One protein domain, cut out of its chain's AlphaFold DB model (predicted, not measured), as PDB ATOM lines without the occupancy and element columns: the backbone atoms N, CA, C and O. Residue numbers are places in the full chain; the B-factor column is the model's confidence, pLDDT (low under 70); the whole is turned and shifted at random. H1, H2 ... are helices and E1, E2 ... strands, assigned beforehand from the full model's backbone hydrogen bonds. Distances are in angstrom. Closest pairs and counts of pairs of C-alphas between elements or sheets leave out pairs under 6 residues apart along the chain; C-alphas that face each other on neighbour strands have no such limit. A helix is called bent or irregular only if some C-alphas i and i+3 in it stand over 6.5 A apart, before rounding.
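AT A GLANCE: This is residues 22 to 128 of the 170 residues of an uncharacterized protein of Bryobacterales bacterium F-183 (UniProt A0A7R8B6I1). A five-stranded sheet is curled like part of a barrel and folded back on itself: E3 and E2 face E4 and E5, with E1 as the hinge. The long hairpin of E1 and E2 makes the main wall, H2 covers part of it over E2, H1 and H3 pack over E4 on the same face, and H4 is off the sheet near H1. The 107 printed residues hold four named helices and five named strands, in the order H1 E1 E2 E3 H2 H3 E4 E5 H4; the antiparallel sheet runs E3 E2 E1 E4 E5, and the class is mixed. The whole is compact, with a radius of gyration of the C-alphas of 13.3 A and spans of 35 by 30 by 28 A.

HOW THE PARTS SIT: After H1, residues 22 to 29, come E1, residues 32 to 46, E2, residues 49 to 63, and E3, residues 71 to 78, a meander, each strand the antiparallel neighbour of the one before. E1 and E2 are a hairpin, with N 39 and O 55 2.8 A apart; E2 and E3 are another, with N 54 and O 74 at 2.8 A. E1 bends by 110 degrees at residue 35 and E2 by 102 degrees at residue 60. H2, residues 80 to 91, runs along the strands over E2, 16 degrees to it on the local plane, at a height over the sheet of 8.5 A; their closest C-alphas, of Gly 49 and Trp 80, are 4.8 A apart. H3, residues 95 to 98, lies over E4, residues 102 to 108, at 9.3 A. H1 also lies over E4, at 10.0 A; the closest C-alphas are those of Cys 26 and Ala 104, 6.8 A. E4 pairs with E1 at N 34 and O 103, 2.9 A, and forms a hairpin with E5, residues 113 to 116, at N 108 and O 113, 2.8 A. The closest C-alphas of the edge strands E3 and E5, of Trp 74 and Trp 114, are 5.3 A apart. H4, residues 120 to 126, is only just not on the sheet, with 4 pairs of C-alphas within 10 A. Every O i to N i+4 pair is within hydrogen-bond range in H1 and H4; H2 has 2 of 8, beside 6 of 9 O i to N i+3 pairs, and H3 is too short for such a pair.

IN THESE COORDINATES: H1 begins at C-alpha 22, (166.702, 187.415, 331.705), and spans 11.0 A. E1 spans 28.1 A, E2 31.6 A, E3 22.6 A and E4 19.1 A. H2 spans 18.5 A and is irregular, with C-alphas 81 and 84 8.3 A apart. H4 ends at C-alpha 126, (166.724, 179.670, 330.736).

THE WHOLE: The C-alphas farthest apart, of Gly 68 and Ser 128, are 38.1 A apart. The printed part has no cut, and no link is long. The mean pLDDT of the printed part is 80.3; residues 22 to 25, 82 to 93 and 119 to 128 are under 70.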
ATOM      1  N   GLU A  22     166.815 187.743 333.126       59.34
ATOM      2  CA  GLU A  22     166.702 187.415 331.705       59.34
ATOM      3  C   GLU A  22     166.558 188.656 330.818       59.34
ATOM      4  O   GLU A  22     167.137 188.706 329.730       59.34
ATOM      5  N   LYS A  23     165.821 189.672 331.284       66.44
ATOM      6  CA  LYS A  23     165.695 190.962 330.593       66.44
ATOM      7  C   LYS A  23     167.000 191.750 330.643       66.44
ATOM      8  O   LYS A  23     167.396 192.302 329.618       66.44
ATOM      9  N   ASP A  24     167.681 191.734 331.785       67.62
ATOM     10  CA  ASP A  24     168.957 192.429 331.963       67.62
ATOM     11  C   ASP A  24     170.045 191.854 331.052       67.62
ATOM     12  O   ASP A  24     170.789 192.608 330.429       67.62
ATOM     13  N   TRP A  25     170.110 190.526 330.891       69.06
ATOM     14  CA  TRP A  25     171.093 189.905 329.999       69.06
ATOM     15  C   TRP A  25     170.876 190.279 328.530       69.06
ATOM     16  O   TRP A  25     171.824 190.606 327.817       69.06
ATOM     17  N   CYS A  26     169.626 190.242 328.061       70.75
ATOM     18  CA  CYS A  26     169.322 190.620 326.684       70.75
ATOM     19  C   CYS A  26     169.555 192.109 326.436       70.75
ATOM     20  O   CYS A  26     170.046 192.454 325.368       70.75
ATOM     21  N   ALA A  27     169.271 192.973 327.414       75.69
ATOM     22  CA  ALA A  27     169.621 194.388 327.334       75.69
ATOM     23  C   ALA A  27     171.144 194.605 327.309       75.69
ATOM     24  O   ALA A  27     171.619 195.473 326.585       75.69
ATOM     25  N   HIS A  28     171.908 193.800 328.053       83.56
ATOM     26  CA  HIS A  28     173.368 193.887 328.106       83.56
ATOM     27  C   HIS A  28     174.050 193.456 326.799       83.56
ATOM     28  O   HIS A  28     175.013 194.083 326.367       83.56
ATOM     29  N   GLU A  29     173.578 192.381 326.162       87.00
ATOM     30  CA  GLU A  29     174.177 191.853 324.923       87.00
ATOM     31  C   GLU A  29     173.639 192.516 323.645       87.00
ATOM     32  O   GLU A  29     174.181 192.279 322.561       87.00
ATOM     33  N   ALA A  30     172.563 193.301 323.746       90.88
ATOM     34  CA  ALA A  30     171.980 193.982 322.601       90.88
ATOM     35  C   ALA A  30     172.856 195.148 322.152       90.88
ATOM     36  O   ALA A  30     173.113 196.093 322.892       90.88
ATOM     37  N   GLU A  31     173.252 195.114 320.887       94.00
ATOM     38  CA  GLU A  31     173.928 196.232 320.226       94.00
ATOM     39  C   GLU A  31     172.911 197.212 319.626       94.00
ATOM     40  O   GLU A  31     173.217 198.384 319.416       94.00
ATOM     41  N   LEU A  32     171.689 196.738 319.370       94.00
ATOM     42  CA  LEU A  32     170.593 197.527 318.831       94.00
ATOM     43  C   LEU A  32     169.259 197.022 319.386       94.00
ATOM     44  O   LEU A  32     168.958 195.835 319.304       94.00
ATOM     45  N   THR A  33     168.433 197.921 319.909       93.81
ATOM     46  CA  THR A  33     167.055 197.618 320.311       93.81
ATOM     47  C   THR A  33     166.091 198.501 319.538       93.81
ATOM     48  O   THR A  33     166.216 199.725 319.555       93.81
ATOM     49  N   VAL A  34     165.122 197.887 318.864       94.31
ATOM     50  CA  VAL A  34     164.153 198.586 318.010       94.31
ATOM     51  C   VAL A  34     162.727 198.168 318.322       94.31
ATOM     52  O   VAL A  34     162.479 197.026 318.706       94.31
ATOM     53  N   VAL A  35     161.792 199.082 318.096       94.81
ATOM     54  CA  VAL A  35     160.385 198.755 317.876       94.81
ATOM     55  C   VAL A  35     160.192 198.600 316.374       94.81
ATOM     56  O   VAL A  35     160.559 199.488 315.599       94.81
ATOM     57  N   GLY A  36     159.662 197.464 315.934       94.31
ATOM     58  CA  GLY A  36     159.508 197.212 314.512       94.31
ATOM     59  C   GLY A  36     158.628 196.027 314.158       94.31
ATOM     60  O   GLY A  36     158.541 195.027 314.872       94.31
ATOM     61  N   ARG A  37     157.984 196.122 312.996       92.56
ATOM     62  CA  ARG A  37     157.097 195.067 312.499       92.56
ATOM     63  C   ARG A  37     157.908 193.936 311.898       92.56
ATOM     64  O   ARG A  37     158.697 194.142 310.978       92.56
ATOM     65  N   TYR A  38     157.645 192.729 312.380       88.00
ATOM     66  CA  TYR A  38     158.212 191.511 311.821       88.00
ATOM     67  C   TYR A  38     157.487 191.114 310.541       88.00
ATOM     68  O   TYR A  38     156.280 190.863 310.541       88.00
ATOM     69  N   ARG A  39     158.240 191.032 309.450       89.00
ATOM     70  CA  ARG A  39     157.801 190.475 308.179       89.00
ATOM     71  C   ARG A  39     158.496 189.127 307.988       89.00
ATOM     72  O   ARG A  39     159.678 189.112 307.637       89.00
ATOM     73  N   PRO A  40     157.799 188.002 308.231       80.06
ATOM     74  CA  PRO A  40     158.374 186.691 307.974       80.06
ATOM     75  C   PRO A  40     158.730 186.592 306.491       80.06
ATOM     76  O   PRO A  40     157.908 186.930 305.636       80.06
ATOM     77  N   ALA A  41     159.943 186.137 306.190       78.62
ATOM     78  CA  ALA A  41     160.282 185.710 304.845       78.62
ATOM     79  C   ALA A  41     160.254 184.178 304.770       78.62
ATOM     80  O   ALA A  41     159.738 183.482 305.649       78.62
ATOM     81  N   ILE A  42     160.755 183.660 303.656       82.81
ATOM     82  CA  ILE A  42     160.768 182.234 303.358       82.81
ATOM     83  C   ILE A  42     161.729 181.529 304.322       82.81
ATOM     84  O   ILE A  42     162.863 181.971 304.517       82.81
ATOM     85  N   SER A  43     161.268 180.416 304.896       85.19
ATOM     86  CA  SER A  43     162.149 179.428 305.521       85.19
ATOM     87  C   SER A  43     162.494 178.362 304.492       85.19
ATOM     88  O   SER A  43     161.609 177.905 303.767       85.19
ATOM     89  N   PHE A  44     163.764 177.983 304.404       86.94
ATOM     90  CA  PHE A  44     164.227 176.994 303.441       86.94
ATOM     91  C   PHE A  44     165.224 176.010 304.070       86.94
ATOM     92  O   PHE A  44     165.988 176.380 304.963       86.94
ATOM     93  N   PRO A  45     165.212 174.746 303.619       90.50
ATOM     94  CA  PRO A  45     166.171 173.738 304.054       90.50
ATOM     95  C   PRO A  45     167.565 173.983 303.438       90.50
ATOM     96  O   PRO A  45     167.660 174.337 302.262       90.50
ATOM     97  N   TRP A  46     168.645 173.753 304.193       91.81
ATOM     98  CA  TRP A  46     170.043 173.797 303.727       91.81
ATOM     99  C   TRP A  46     170.932 172.787 304.467       91.81
ATOM    100  O   TRP A  46     170.515 172.236 305.467       91.81
ATOM    101  N   ILE A  47     172.166 172.537 304.008       93.25
ATOM    102  CA  ILE A  47     173.033 171.427 304.479       93.25
ATOM    103  C   ILE A  47     173.153 171.348 306.017       93.25
ATOM    104  O   ILE A  47     173.182 170.259 306.588       93.25
ATOM    105  N   ASP A  48     173.190 172.493 306.688       87.75
ATOM    106  CA  ASP A  48     173.377 172.664 308.130       87.75
ATOM    107  C   ASP A  48     172.074 172.859 308.931       87.75
ATOM    108  O   ASP A  48     172.125 172.976 310.156       87.75
ATOM    109  N   GLY A  49     170.908 172.856 308.281       88.06
ATOM    110  CA  GLY A  49     169.614 172.958 308.950       88.06
ATOM    111  C   GLY A  49     168.589 173.788 308.186       88.06
ATOM    112  O   GLY A  49     168.682 174.011 306.982       88.06
ATOM    113  N   TRP A  50     167.589 174.271 308.908       86.00
ATOM    114  CA  TRP A  50     166.591 175.195 308.400       86.00
ATOM    115  C   TRP A  50     167.038 176.635 308.563       86.00
ATOM    116  O   TRP A  50     167.318 177.102 309.669       86.00
ATOM    117  N   HIS A  51     167.050 177.348 307.445       86.12
ATOM    118  CA  HIS A  51     167.377 178.759 307.382       86.12
ATOM    119  C   HIS A  51     166.087 179.549 307.308       86.12
ATOM    120  O   HIS A  51     165.311 179.414 306.362       86.12
ATOM    121  N   THR A  52     165.870 180.399 308.299       84.81
ATOM    122  CA  THR A  52     164.772 181.353 308.305       84.81
ATOM    123  C   THR A  52     165.345 182.733 308.085       84.81
ATOM    124  O   THR A  52     166.188 183.202 308.849       84.81
ATOM    125  N   ARG A  53     164.851 183.404 307.049       86.69
ATOM    126  CA  ARG A  53     165.091 184.824 306.835       86.69
ATOM    127  C   ARG A  53     163.825 185.593 307.184       86.69
ATOM    128  O   ARG A  53     162.719 185.138 306.907       86.69
ATOM    129  N   ALA A  54     163.979 186.762 307.781       88.19
ATOM    130  CA  ALA A  54     162.893 187.704 307.990       88.19
ATOM    131  C   ALA A  54     163.399 189.136 307.878       88.19
ATOM    132  O   ALA A  54     164.601 189.404 307.903       88.19
ATOM    133  N   GLU A  55     162.463 190.065 307.762       92.00
ATOM    134  CA  GLU A  55     162.755 191.487 307.816       92.00
ATOM    135  C   GLU A  55     162.044 192.114 309.008       92.00
ATOM    136  O   GLU A  55     160.871 191.846 309.261       92.00
ATOM    137  N   ILE A  56     162.750 192.973 309.731       92.75
ATOM    138  CA  ILE A  56     162.176 193.821 310.769       92.75
ATOM    139  C   ILE A  56     162.123 195.232 310.193       92.75
ATOM    140  O   ILE A  56     163.158 195.845 309.921       92.75
ATOM    141  N   GLU A  57     160.914 195.733 309.960       95.62
ATOM    142  CA  GLU A  57     160.681 197.114 309.549       95.62
ATOM    143  C   GLU A  57     160.726 198.005 310.790       95.62
ATOM    144  O   GLU A  57     159.866 197.889 311.660       95.62
ATOM    145  N   ILE A  58     161.757 198.845 310.886       95.94
ATOM    146  CA  ILE A  58     162.017 199.678 312.060       95.94
ATOM    147  C   ILE A  58     161.032 200.842 312.068       95.94
ATOM    148  O   ILE A  58     160.999 201.642 311.131       95.94
ATOM    149  N   GLU A  59     160.267 200.948 313.148       96.81
ATOM    150  CA  GLU A  59     159.410 202.097 313.437       96.81
ATOM    151  C   GLU A  59     160.139 203.086 314.352       96.81
ATOM    152  O   GLU A  59     160.138 204.288 314.094       96.81
ATOM    153  N   GLU A  60     160.815 202.568 315.378       96.25
ATOM    154  CA  GLU A  60     161.536 203.356 316.373       96.25
ATOM    155  C   GLU A  60     162.813 202.632 316.815       96.25
ATOM    156  O   GLU A  60     162.849 201.405 316.923       96.25
ATOM    157  N   VAL A  61     163.874 203.390 317.087       95.81
ATOM    158  CA  VAL A  61     165.109 202.869 317.684       95.81
ATOM    159  C   VAL A  61     165.133 203.282 319.151       95.81
ATOM    160  O   VAL A  61     165.155 204.469 319.453       95.81
ATOM    161  N   LEU A  62     165.134 202.300 320.054       94.38
ATOM    162  CA  LEU A  62     165.163 202.527 321.502       94.38
ATOM    163  C   LEU A  62     166.596 202.622 322.037       94.38
ATOM    164  O   LEU A  62     166.853 203.334 323.004       94.38
ATOM    165  N   TYR A  63     167.527 201.884 321.427       94.69
ATOM    166  CA  TYR A  63     168.931 201.836 321.832       94.69
ATOM    167  C   TYR A  63     169.824 201.407 320.665       94.69
ATOM    168  O   TYR A  63     169.414 200.553 319.884       94.69
ATOM    169  N   GLY A  64     171.051 201.930 320.594       93.94
ATOM    170  CA  GLY A  64     172.031 201.606 319.552       93.94
ATOM    171  C   GLY A  64     171.891 202.451 318.282       93.94
ATOM    172  O   GLY A  64     171.012 203.305 318.178       93.94
ATOM    173  N   ASP A  65     172.775 202.218 317.310       92.75
ATOM    174  CA  ASP A  65     172.743 202.889 316.006       92.75
ATOM    175  C   ASP A  65     172.291 201.915 314.912       92.75
ATOM    176  O   ASP A  65     172.939 200.905 314.627       92.75
ATOM    177  N   SER A  66     171.163 202.221 314.268       91.56
ATOM    178  CA  SER A  66     170.671 201.433 313.135       91.56
ATOM    179  C   SER A  66     171.454 201.703 311.845       91.56
ATOM    180  O   SER A  66     171.306 200.958 310.869       91.56
ATOM    181  N   GLY A  67     172.278 202.757 311.811       90.62
ATOM    182  CA  GLY A  67     172.946 203.273 310.621       90.62
ATOM    183  C   GLY A  67     171.964 203.923 309.643       90.62
ATOM    184  O   GLY A  67     172.141 203.817 308.432       90.62
ATOM    185  N   GLY A  68     170.862 204.487 310.152       91.81
ATOM    186  CA  GLY A  68     169.783 205.070 309.342       91.81
ATOM    187  C   GLY A  68     168.944 204.045 308.568       91.81
ATOM    188  O   GLY A  68     168.137 204.413 307.710       91.81
ATOM    189  N   ARG A  69     169.122 202.746 308.842       91.06
ATOM    190  CA  ARG A  69     168.362 201.683 308.182       91.06
ATOM    191  C   ARG A  69     166.904 201.735 308.629       91.06
ATOM    192  O   ARG A  69     166.615 201.797 309.816       91.06
ATOM    193  N   LYS A  70     165.984 201.635 307.669       94.75
ATOM    194  CA  LYS A  70     164.541 201.455 307.931       94.75
ATOM    195  C   LYS A  70     164.139 199.988 308.044       94.75
ATOM    196  O   LYS A  70     163.026 199.675 308.450       94.75
ATOM    197  N   ARG A  71     165.020 199.081 307.618       94.06
ATOM    198  CA  ARG A  71     164.782 197.640 307.612       94.06
ATOM    199  C   ARG A  71     166.035 196.904 308.023       94.06
ATOM    200  O   ARG A  71     167.133 197.243 307.575       94.06
ATOM    201  N   ILE A  72     165.845 195.885 308.843       92.44
ATOM    202  CA  ILE A  72     166.894 194.966 309.254       92.44
ATOM    203  C   ILE A  72     166.556 193.589 308.723       92.44
ATOM    204  O   ILE A  72     165.468 193.075 308.960       92.44
ATOM    205  N   VAL A  73     167.510 192.996 308.013       89.50
ATOM    206  CA  VAL A  73     167.436 191.589 307.642       89.50
ATOM    207  C   VAL A  73     167.898 190.777 308.841       89.50
ATOM    208  O   VAL A  73     169.032 190.922 309.303       89.50
ATOM    209  N   TRP A  74     166.992 189.946 309.331       86.25
ATOM    210  CA  TRP A  74     167.223 188.992 310.394       86.25
ATOM    211  C   TRP A  74     167.316 187.593 309.794       86.25
ATOM    212  O   TRP A  74     166.528 187.229 308.919       86.25
ATOM    213  N   GLU A  75     168.284 186.811 310.254       81.81
ATOM    214  CA  GLU A  75     168.458 185.430 309.819       81.81
ATOM    215  C   GLU A  75     168.717 184.523 311.018       81.81
ATOM    216  O   GLU A  75     169.438 184.878 311.950       81.81
ATOM    217  N   ALA A  76     168.127 183.336 310.978       80.88
ATOM    218  CA  ALA A  76     168.327 182.294 311.965       80.88
ATOM    219  C   ALA A  76     168.565 180.957 311.267       80.88
ATOM    220  O   ALA A  76     167.916 180.641 310.270       80.88
ATOM    221  N   VAL A  77     169.482 180.172 311.828       81.06
ATOM    222  CA  VAL A  77     169.719 178.785 311.431       81.06
ATOM    223  C   VAL A  77     169.277 177.901 312.585       81.06
ATOM    224  O   VAL A  77     169.731 178.075 313.717       81.06
ATOM    225  N   THR A  78     168.371 176.974 312.302       79.81
ATOM    226  CA  THR A  78     167.866 175.989 313.261       79.81
ATOM    227  C   THR A  78     168.261 174.592 312.790       79.81
ATOM    228  O   THR A  78     168.078 174.288 311.613       79.81
ATOM    229  N   PRO A  79     168.831 173.729 313.649       81.38
ATOM    230  CA  PRO A  79     169.170 172.370 313.235       81.38
ATOM    231  C   PRO A  79     167.925 171.585 312.795       81.38
ATOM    232  O   PRO A  79     166.806 171.883 313.207       81.38
ATOM    233  N   TRP A  80     168.119 170.556 311.971       80.62
ATOM    234  CA  TRP A  80     167.041 169.754 311.373       80.62
ATOM    235  C   TRP A  80     166.046 169.159 312.371       80.62
ATOM    236  O   TRP A  80     164.856 169.072 312.086       80.62
ATOM    237  N   GLU A  81     166.537 168.769 313.541       79.19
ATOM    238  CA  GLU A  81     165.750 168.203 314.640       79.19
ATOM    239  C   GLU A  81     164.817 169.220 315.324       79.19
ATOM    240  O   GLU A  81     163.953 168.836 316.104       79.19
ATOM    241  N   TYR A  82     164.943 170.506 314.985       69.38
ATOM    242  CA  TYR A  82     164.189 171.621 315.554       69.38
ATOM    243  C   TYR A  82     163.276 172.295 314.514       69.38
ATOM    244  O   TYR A  82     163.096 173.509 314.539       69.38
ATOM    245  N   VAL A  83     162.669 171.526 313.601       68.31
ATOM    246  CA  VAL A  83     161.669 172.035 312.630       68.31
ATOM    247  C   VAL A  83     160.547 172.814 313.314       68.31
ATOM    248  O   VAL A  83     160.209 173.915 312.884       68.31
ATOM    249  N   ASP A  84     160.009 172.281 314.413       66.12
ATOM    250  CA  ASP A  84     158.942 172.942 315.179       66.12
ATOM    251  C   ASP A  84     159.424 174.259 315.801       66.12
ATOM    252  O   ASP A  84     158.642 175.169 316.091       66.12
ATOM    253  N   LEU A  85     160.741 174.402 315.954       62.28
ATOM    254  CA  LEU A  85     161.363 175.599 316.479       62.28
ATOM    255  C   LEU A  85     161.290 176.765 315.487       62.28
ATOM    256  O   LEU A  85     161.271 177.911 315.906       62.28
ATOM    257  N   ILE A  86     161.146 176.499 314.184       58.38
ATOM    258  CA  ILE A  86     160.891 177.537 313.175       58.38
ATOM    259  C   ILE A  86     159.545 178.220 313.431       58.38
ATOM    260  O   ILE A  86     159.428 179.437 313.281       58.38
ATOM    261  N   ALA A  87     158.531 177.456 313.854       55.81
ATOM    262  CA  ALA A  87     157.245 178.020 314.248       55.81
ATOM    263  C   ALA A  87     157.373 178.840 315.545       55.81
ATOM    264  O   ALA A  87     156.761 179.904 315.652       55.81
ATOM    265  N   THR A  88     158.224 178.400 316.478       54.56
ATOM    266  CA  THR A  88     158.481 179.108 317.744       54.56
ATOM    267  C   THR A  88     159.560 180.187 317.657       54.56
ATOM    268  O   THR A  88     159.706 180.950 318.600       54.56
ATOM    269  N   LEU A  89     160.243 180.392 316.522       56.78
ATOM    270  CA  LEU A  89     161.034 181.612 316.269       56.78
ATOM    271  C   LEU A  89     160.154 182.871 316.343       56.78
ATOM    272  O   LEU A  89     160.650 183.968 316.596       56.78
ATOM    273  N   ARG A  90     158.834 182.710 316.191       51.94
ATOM    274  CA  ARG A  90     157.842 183.741 316.506       51.94
ATOM    275  C   ARG A  90     157.776 184.071 318.004       51.94
ATOM    276  O   ARG A  90     157.517 185.216 318.341       51.94
ATOM    277  N   ASP A  91     158.071 183.102 318.863       51.03
ATOM    278  CA  ASP A  91     158.073 183.182 320.331       51.03
ATOM    279  C   ASP A  91     159.464 183.511 320.907       51.03
ATOM    280  O   ASP A  91     159.665 183.491 322.122       51.03
ATOM    281  N   TYR A  92     160.451 183.790 320.045       62.91
ATOM    282  CA  TYR A  92     161.821 184.049 320.476       62.91
ATOM    283  C   TYR A  92     162.029 185.396 321.184       62.91
ATOM    284  O   TYR A  92     162.924 185.461 322.020       62.91
ATOM    285  N   PRO A  93     161.240 186.467 320.986       66.69
ATOM    286  CA  PRO A  93     161.064 187.441 322.051       66.69
ATOM    287  C   PRO A  93     159.975 186.943 323.020       66.69
ATOM    288  O   PRO A  93     158.933 186.469 322.562       66.69
ATOM    289  N   PRO A  94     160.154 187.109 324.347       71.06
ATOM    290  CA  PRO A  94     159.083 186.918 325.319       71.06
ATOM    291  C   PRO A  94     157.770 187.534 324.812       71.06
ATOM    292  O   PRO A  94     157.821 188.638 324.257       71.06
ATOM    293  N   PRO A  95     156.603 186.897 325.018       73.44
ATOM    294  CA  PRO A  95     155.338 187.357 324.440       73.44
ATOM    295  C   PRO A  95     155.056 188.844 324.684       73.44
ATOM    296  O   PRO A  95     154.574 189.540 323.799       73.44
ATOM    297  N   GLN A  96     155.465 189.374 325.842       79.94
ATOM    298  CA  GLN A  96     155.288 190.783 326.200       79.94
ATOM    299  C   GLN A  96     156.113 191.745 325.329       79.94
ATOM    300  O   GLN A  96     155.725 192.896 325.138       79.94
ATOM    301  N   LEU A  97     157.273 191.304 324.837       81.12
ATOM    302  CA  LEU A  97     158.083 192.060 323.884       81.12
ATOM    303  C   LEU A  97     157.547 191.890 322.464       81.12
ATOM    304  O   LEU A  97     157.517 192.868 321.722       81.12
ATOM    305  N   LEU A  98     157.057 190.697 322.112       79.88
ATOM    306  CA  LEU A  98     156.438 190.443 320.812       79.88
ATOM    307  C   LEU A  98     155.172 191.292 320.603       79.88
ATOM    308  O   LEU A  98     155.026 191.916 319.552       79.88
ATOM    309  N   GLU A  99     154.304 191.369 321.618       83.88
ATOM    310  CA  GLU A  99     153.104 192.225 321.645       83.88
ATOM    311  C   GLU A  99     153.439 193.706 321.450       83.88
ATOM    312  O   GLU A  99     152.648 194.463 320.894       83.88
ATOM    313  N   ARG A 100     154.625 194.118 321.904       87.12
ATOM    314  CA  ARG A 100     155.130 195.489 321.779       87.12
ATOM    315  C   ARG A 100     156.036 195.685 320.571       87.12
ATOM    316  O   ARG A 100     156.586 196.768 320.415       87.12
ATOM    317  N   HIS A 101     156.214 194.654 319.746       90.38
ATOM    318  CA  HIS A 101     157.098 194.679 318.586       90.38
ATOM    319  C   HIS A 101     158.547 195.074 318.922       90.38
ATOM    320  O   HIS A 101     159.221 195.686 318.099       90.38
ATOM    321  N   ILE A 102     159.033 194.736 320.121       90.50
ATOM    322  CA  ILE A 102     160.385 195.071 320.582       90.50
ATOM    323  C   ILE A 102     161.358 193.955 320.201       90.50
ATOM    324  O   ILE A 102     161.166 192.792 320.560       90.50
ATOM    325  N   TRP A 103     162.450 194.335 319.543       90.31
ATOM    326  CA  TRP A 103     163.507 193.440 319.084       90.31
ATOM    327  C   TRP A 103     164.853 193.876 319.646       90.31
ATOM    328  O   TRP A 103     165.303 194.989 319.380       90.31
ATOM    329  N   ALA A 104     165.505 192.981 320.389       91.19
ATOM    330  CA  ALA A 104     166.872 193.148 320.872       91.19
ATOM    331  C   ALA A 104     167.827 192.370 319.957       91.19
ATOM    332  O   ALA A 104     167.755 191.141 319.847       91.19
ATOM    333  N   LEU A 105     168.705 193.093 319.272       91.19
ATOM    334  CA  LEU A 105     169.504 192.604 318.160       91.19
ATOM    335  C   LEU A 105     170.997 192.784 318.436       91.19
ATOM    336  O   LEU A 105     171.432 193.759 319.047       91.19
ATOM    337  N   ARG A 106     171.782 191.837 317.930       90.75
ATOM    338  CA  ARG A 106     173.244 191.850 317.968       90.75
ATOM    339  C   ARG A 106     173.791 191.619 316.571       90.75
ATOM    340  O   ARG A 106     173.281 190.762 315.844       90.75
ATOM    341  N   GLN A 107     174.830 192.347 316.191       89.88
ATOM    342  CA  GLN A 107     175.477 192.162 314.908       89.88
ATOM    343  C   GLN A 107     176.384 190.926 314.955       89.88
ATOM    344  O   GLN A 107     177.214 190.734 315.845       89.88
ATOM    345  N   SER A 108     176.231 190.046 313.973       83.88
ATOM    346  CA  SER A 108     177.171 188.959 313.737       83.88
ATOM    347  C   SER A 108     178.405 189.519 313.040       83.88
ATOM    348  O   SER A 108     178.328 189.946 311.883       83.88
ATOM    349  N   SER A 109     179.549 189.474 313.726       77.25
ATOM    350  CA  SER A 109     180.835 189.968 313.216       77.25
ATOM    351  C   SER A 109     181.266 189.307 311.906       77.25
ATOM    352  O   SER A 109     181.999 189.907 311.128       77.25
ATOM    353  N   GLN A 110     180.798 188.087 311.638       74.50
ATOM    354  CA  GLN A 110     181.225 187.307 310.478       74.50
ATOM    355  C   GLN A 110     180.422 187.599 309.209       74.50
ATOM    356  O   GLN A 110     180.920 187.372 308.112       74.50
ATOM    357  N   LEU A 111     179.175 188.066 309.334       71.19
ATOM    358  CA  LEU A 111     178.238 188.086 308.204       71.19
ATOM    359  C   LEU A 111     177.582 189.443 307.950       71.19
ATOM    360  O   LEU A 111     176.806 189.553 307.006       71.19
ATOM    361  N   ASN A 112     177.869 190.470 308.761       79.81
ATOM    362  CA  ASN A 112     177.158 191.755 308.711       79.81
ATOM    363  C   ASN A 112     175.624 191.575 308.785       79.81
ATOM    364  O   ASN A 112     174.852 192.297 308.153       79.81
ATOM    365  N   LYS A 113     175.193 190.558 309.536       84.44
ATOM    366  CA  LYS A 113     173.791 190.185 309.748       84.44
ATOM    367  C   LYS A 113     173.398 190.503 311.177       84.44
ATOM    368  O   LYS A 113     174.236 190.429 312.073       84.44
ATOM    369  N   TRP A 114     172.130 190.825 311.387       87.56
ATOM    370  CA  TRP A 114     171.584 191.021 312.721       87.56
ATOM    371  C   TRP A 114     170.929 189.734 313.201       87.56
ATOM    372  O   TRP A 114     170.062 189.178 312.529       87.56
ATOM    373  N   ASN A 115     171.333 189.289 314.383       85.62
ATOM    374  CA  ASN A 115     170.773 188.130 315.056       85.62
ATOM    375  C   ASN A 115     169.966 188.582 316.272       85.62
ATOM    376  O   ASN A 115     170.251 189.618 316.875       85.62
ATOM    377  N   SER A 116     168.981 187.777 316.662       83.31
ATOM    378  CA  SER A 116     168.254 188.003 317.914       83.31
ATOM    379  C   SER A 116     169.159 187.694 319.109       83.31
ATOM    380  O   SER A 116     169.813 186.647 319.140       83.31
ATOM    381  N   CYS A 117     169.156 188.565 320.121       85.00
ATOM    382  CA  CYS A 117     169.845 188.305 321.390       85.00
ATOM    383  C   CYS A 117     169.212 187.148 322.177       85.00
ATOM    384  O   CYS A 117     169.832 186.607 323.090       85.00
ATOM    385  N   PHE A 118     168.002 186.738 321.798       74.50
ATOM    386  CA  PHE A 118     167.251 185.667 322.443       74.50
ATOM    387  C   PHE A 118     167.557 184.268 321.880       74.50
ATOM    388  O   PHE A 118     166.832 183.334 322.187       74.50
ATOM    389  N   GLY A 119     168.602 184.100 321.052       66.19
ATOM    390  CA  GLY A 119     168.942 182.853 320.338       66.19
ATOM    391  C   GLY A 119     169.122 181.584 321.208       66.19
ATOM    392  O   GLY A 119     169.051 181.644 322.428       66.19
ATOM    393  N   PRO A 120     169.408 180.404 320.624       59.62
ATOM    394  CA  PRO A 120     169.428 179.111 321.333       59.62
ATOM    395  C   PRO A 120     170.279 179.066 322.615       59.62
ATOM    396  O   PRO A 120     169.967 178.325 323.541       59.62
ATOM    397  N   ARG A 121     171.333 179.891 322.707       59.88
ATOM    398  CA  ARG A 121     172.123 180.064 323.939       59.88
ATOM    399  C   ARG A 121     171.331 180.677 325.098       59.88
ATOM    400  O   ARG A 121     171.584 180.310 326.241       59.88
ATOM    401  N   TRP A 122     170.414 181.598 324.814       58.88
ATOM    402  CA  TRP A 122     169.458 182.121 325.787       58.88
ATOM    403  C   TRP A 122     168.540 180.992 326.266       58.88
ATOM    404  O   TRP A 122     168.473 180.753 327.465       58.88
ATOM    405  N   TRP A 123     167.964 180.212 325.345       54.59
ATOM    406  CA  TRP A 123     167.084 179.082 325.678       54.59
ATOM    407  C   TRP A 123     167.768 177.992 326.514       54.59
ATOM    408  O   TRP A 123     167.254 177.568 327.545       54.59
ATOM    409  N   ALA A 124     168.978 177.580 326.125       56.88
ATOM    410  CA  ALA A 124     169.758 176.599 326.877       56.88
ATOM    411  C   ALA A 124     170.060 177.068 328.313       56.88
ATOM    412  O   ALA A 124     170.184 176.251 329.227       56.88
ATOM    413  N   ARG A 125     170.163 178.388 328.526       56.56
ATOM    414  CA  ARG A 125     170.416 178.989 329.838       56.56
ATOM    415  C   ARG A 125     169.136 179.160 330.655       56.56
ATOM    416  O   ARG A 125     169.176 178.915 331.854       56.56
ATOM    417  N   THR A 126     168.015 179.528 330.038       52.88
ATOM    418  CA  THR A 126     166.724 179.670 330.736       52.88
ATOM    419  C   THR A 126     166.111 178.326 331.121       52.88
ATOM    420  O   THR A 126     165.440 178.235 332.144       52.88
ATOM    421  N   GLN A 127     166.393 177.258 330.368       50.66
ATOM    422  CA  GLN A 127     165.982 175.894 330.718       50.66
ATOM    423  C   GLN A 127     166.905 175.180 331.713       50.66
ATOM    424  O   GLN A 127     166.560 174.094 332.174       50.66
ATOM    425  N   SER A 128     168.061 175.755 332.050       43.06
ATOM    426  CA  SER A 128     168.979 175.189 333.041       43.06
ATOM    427  C   SER A 128     168.755 175.872 334.399       43.06
ATOM    428  O   SER A 128     169.397 176.883 334.677       43.06
TER     429      SER A 128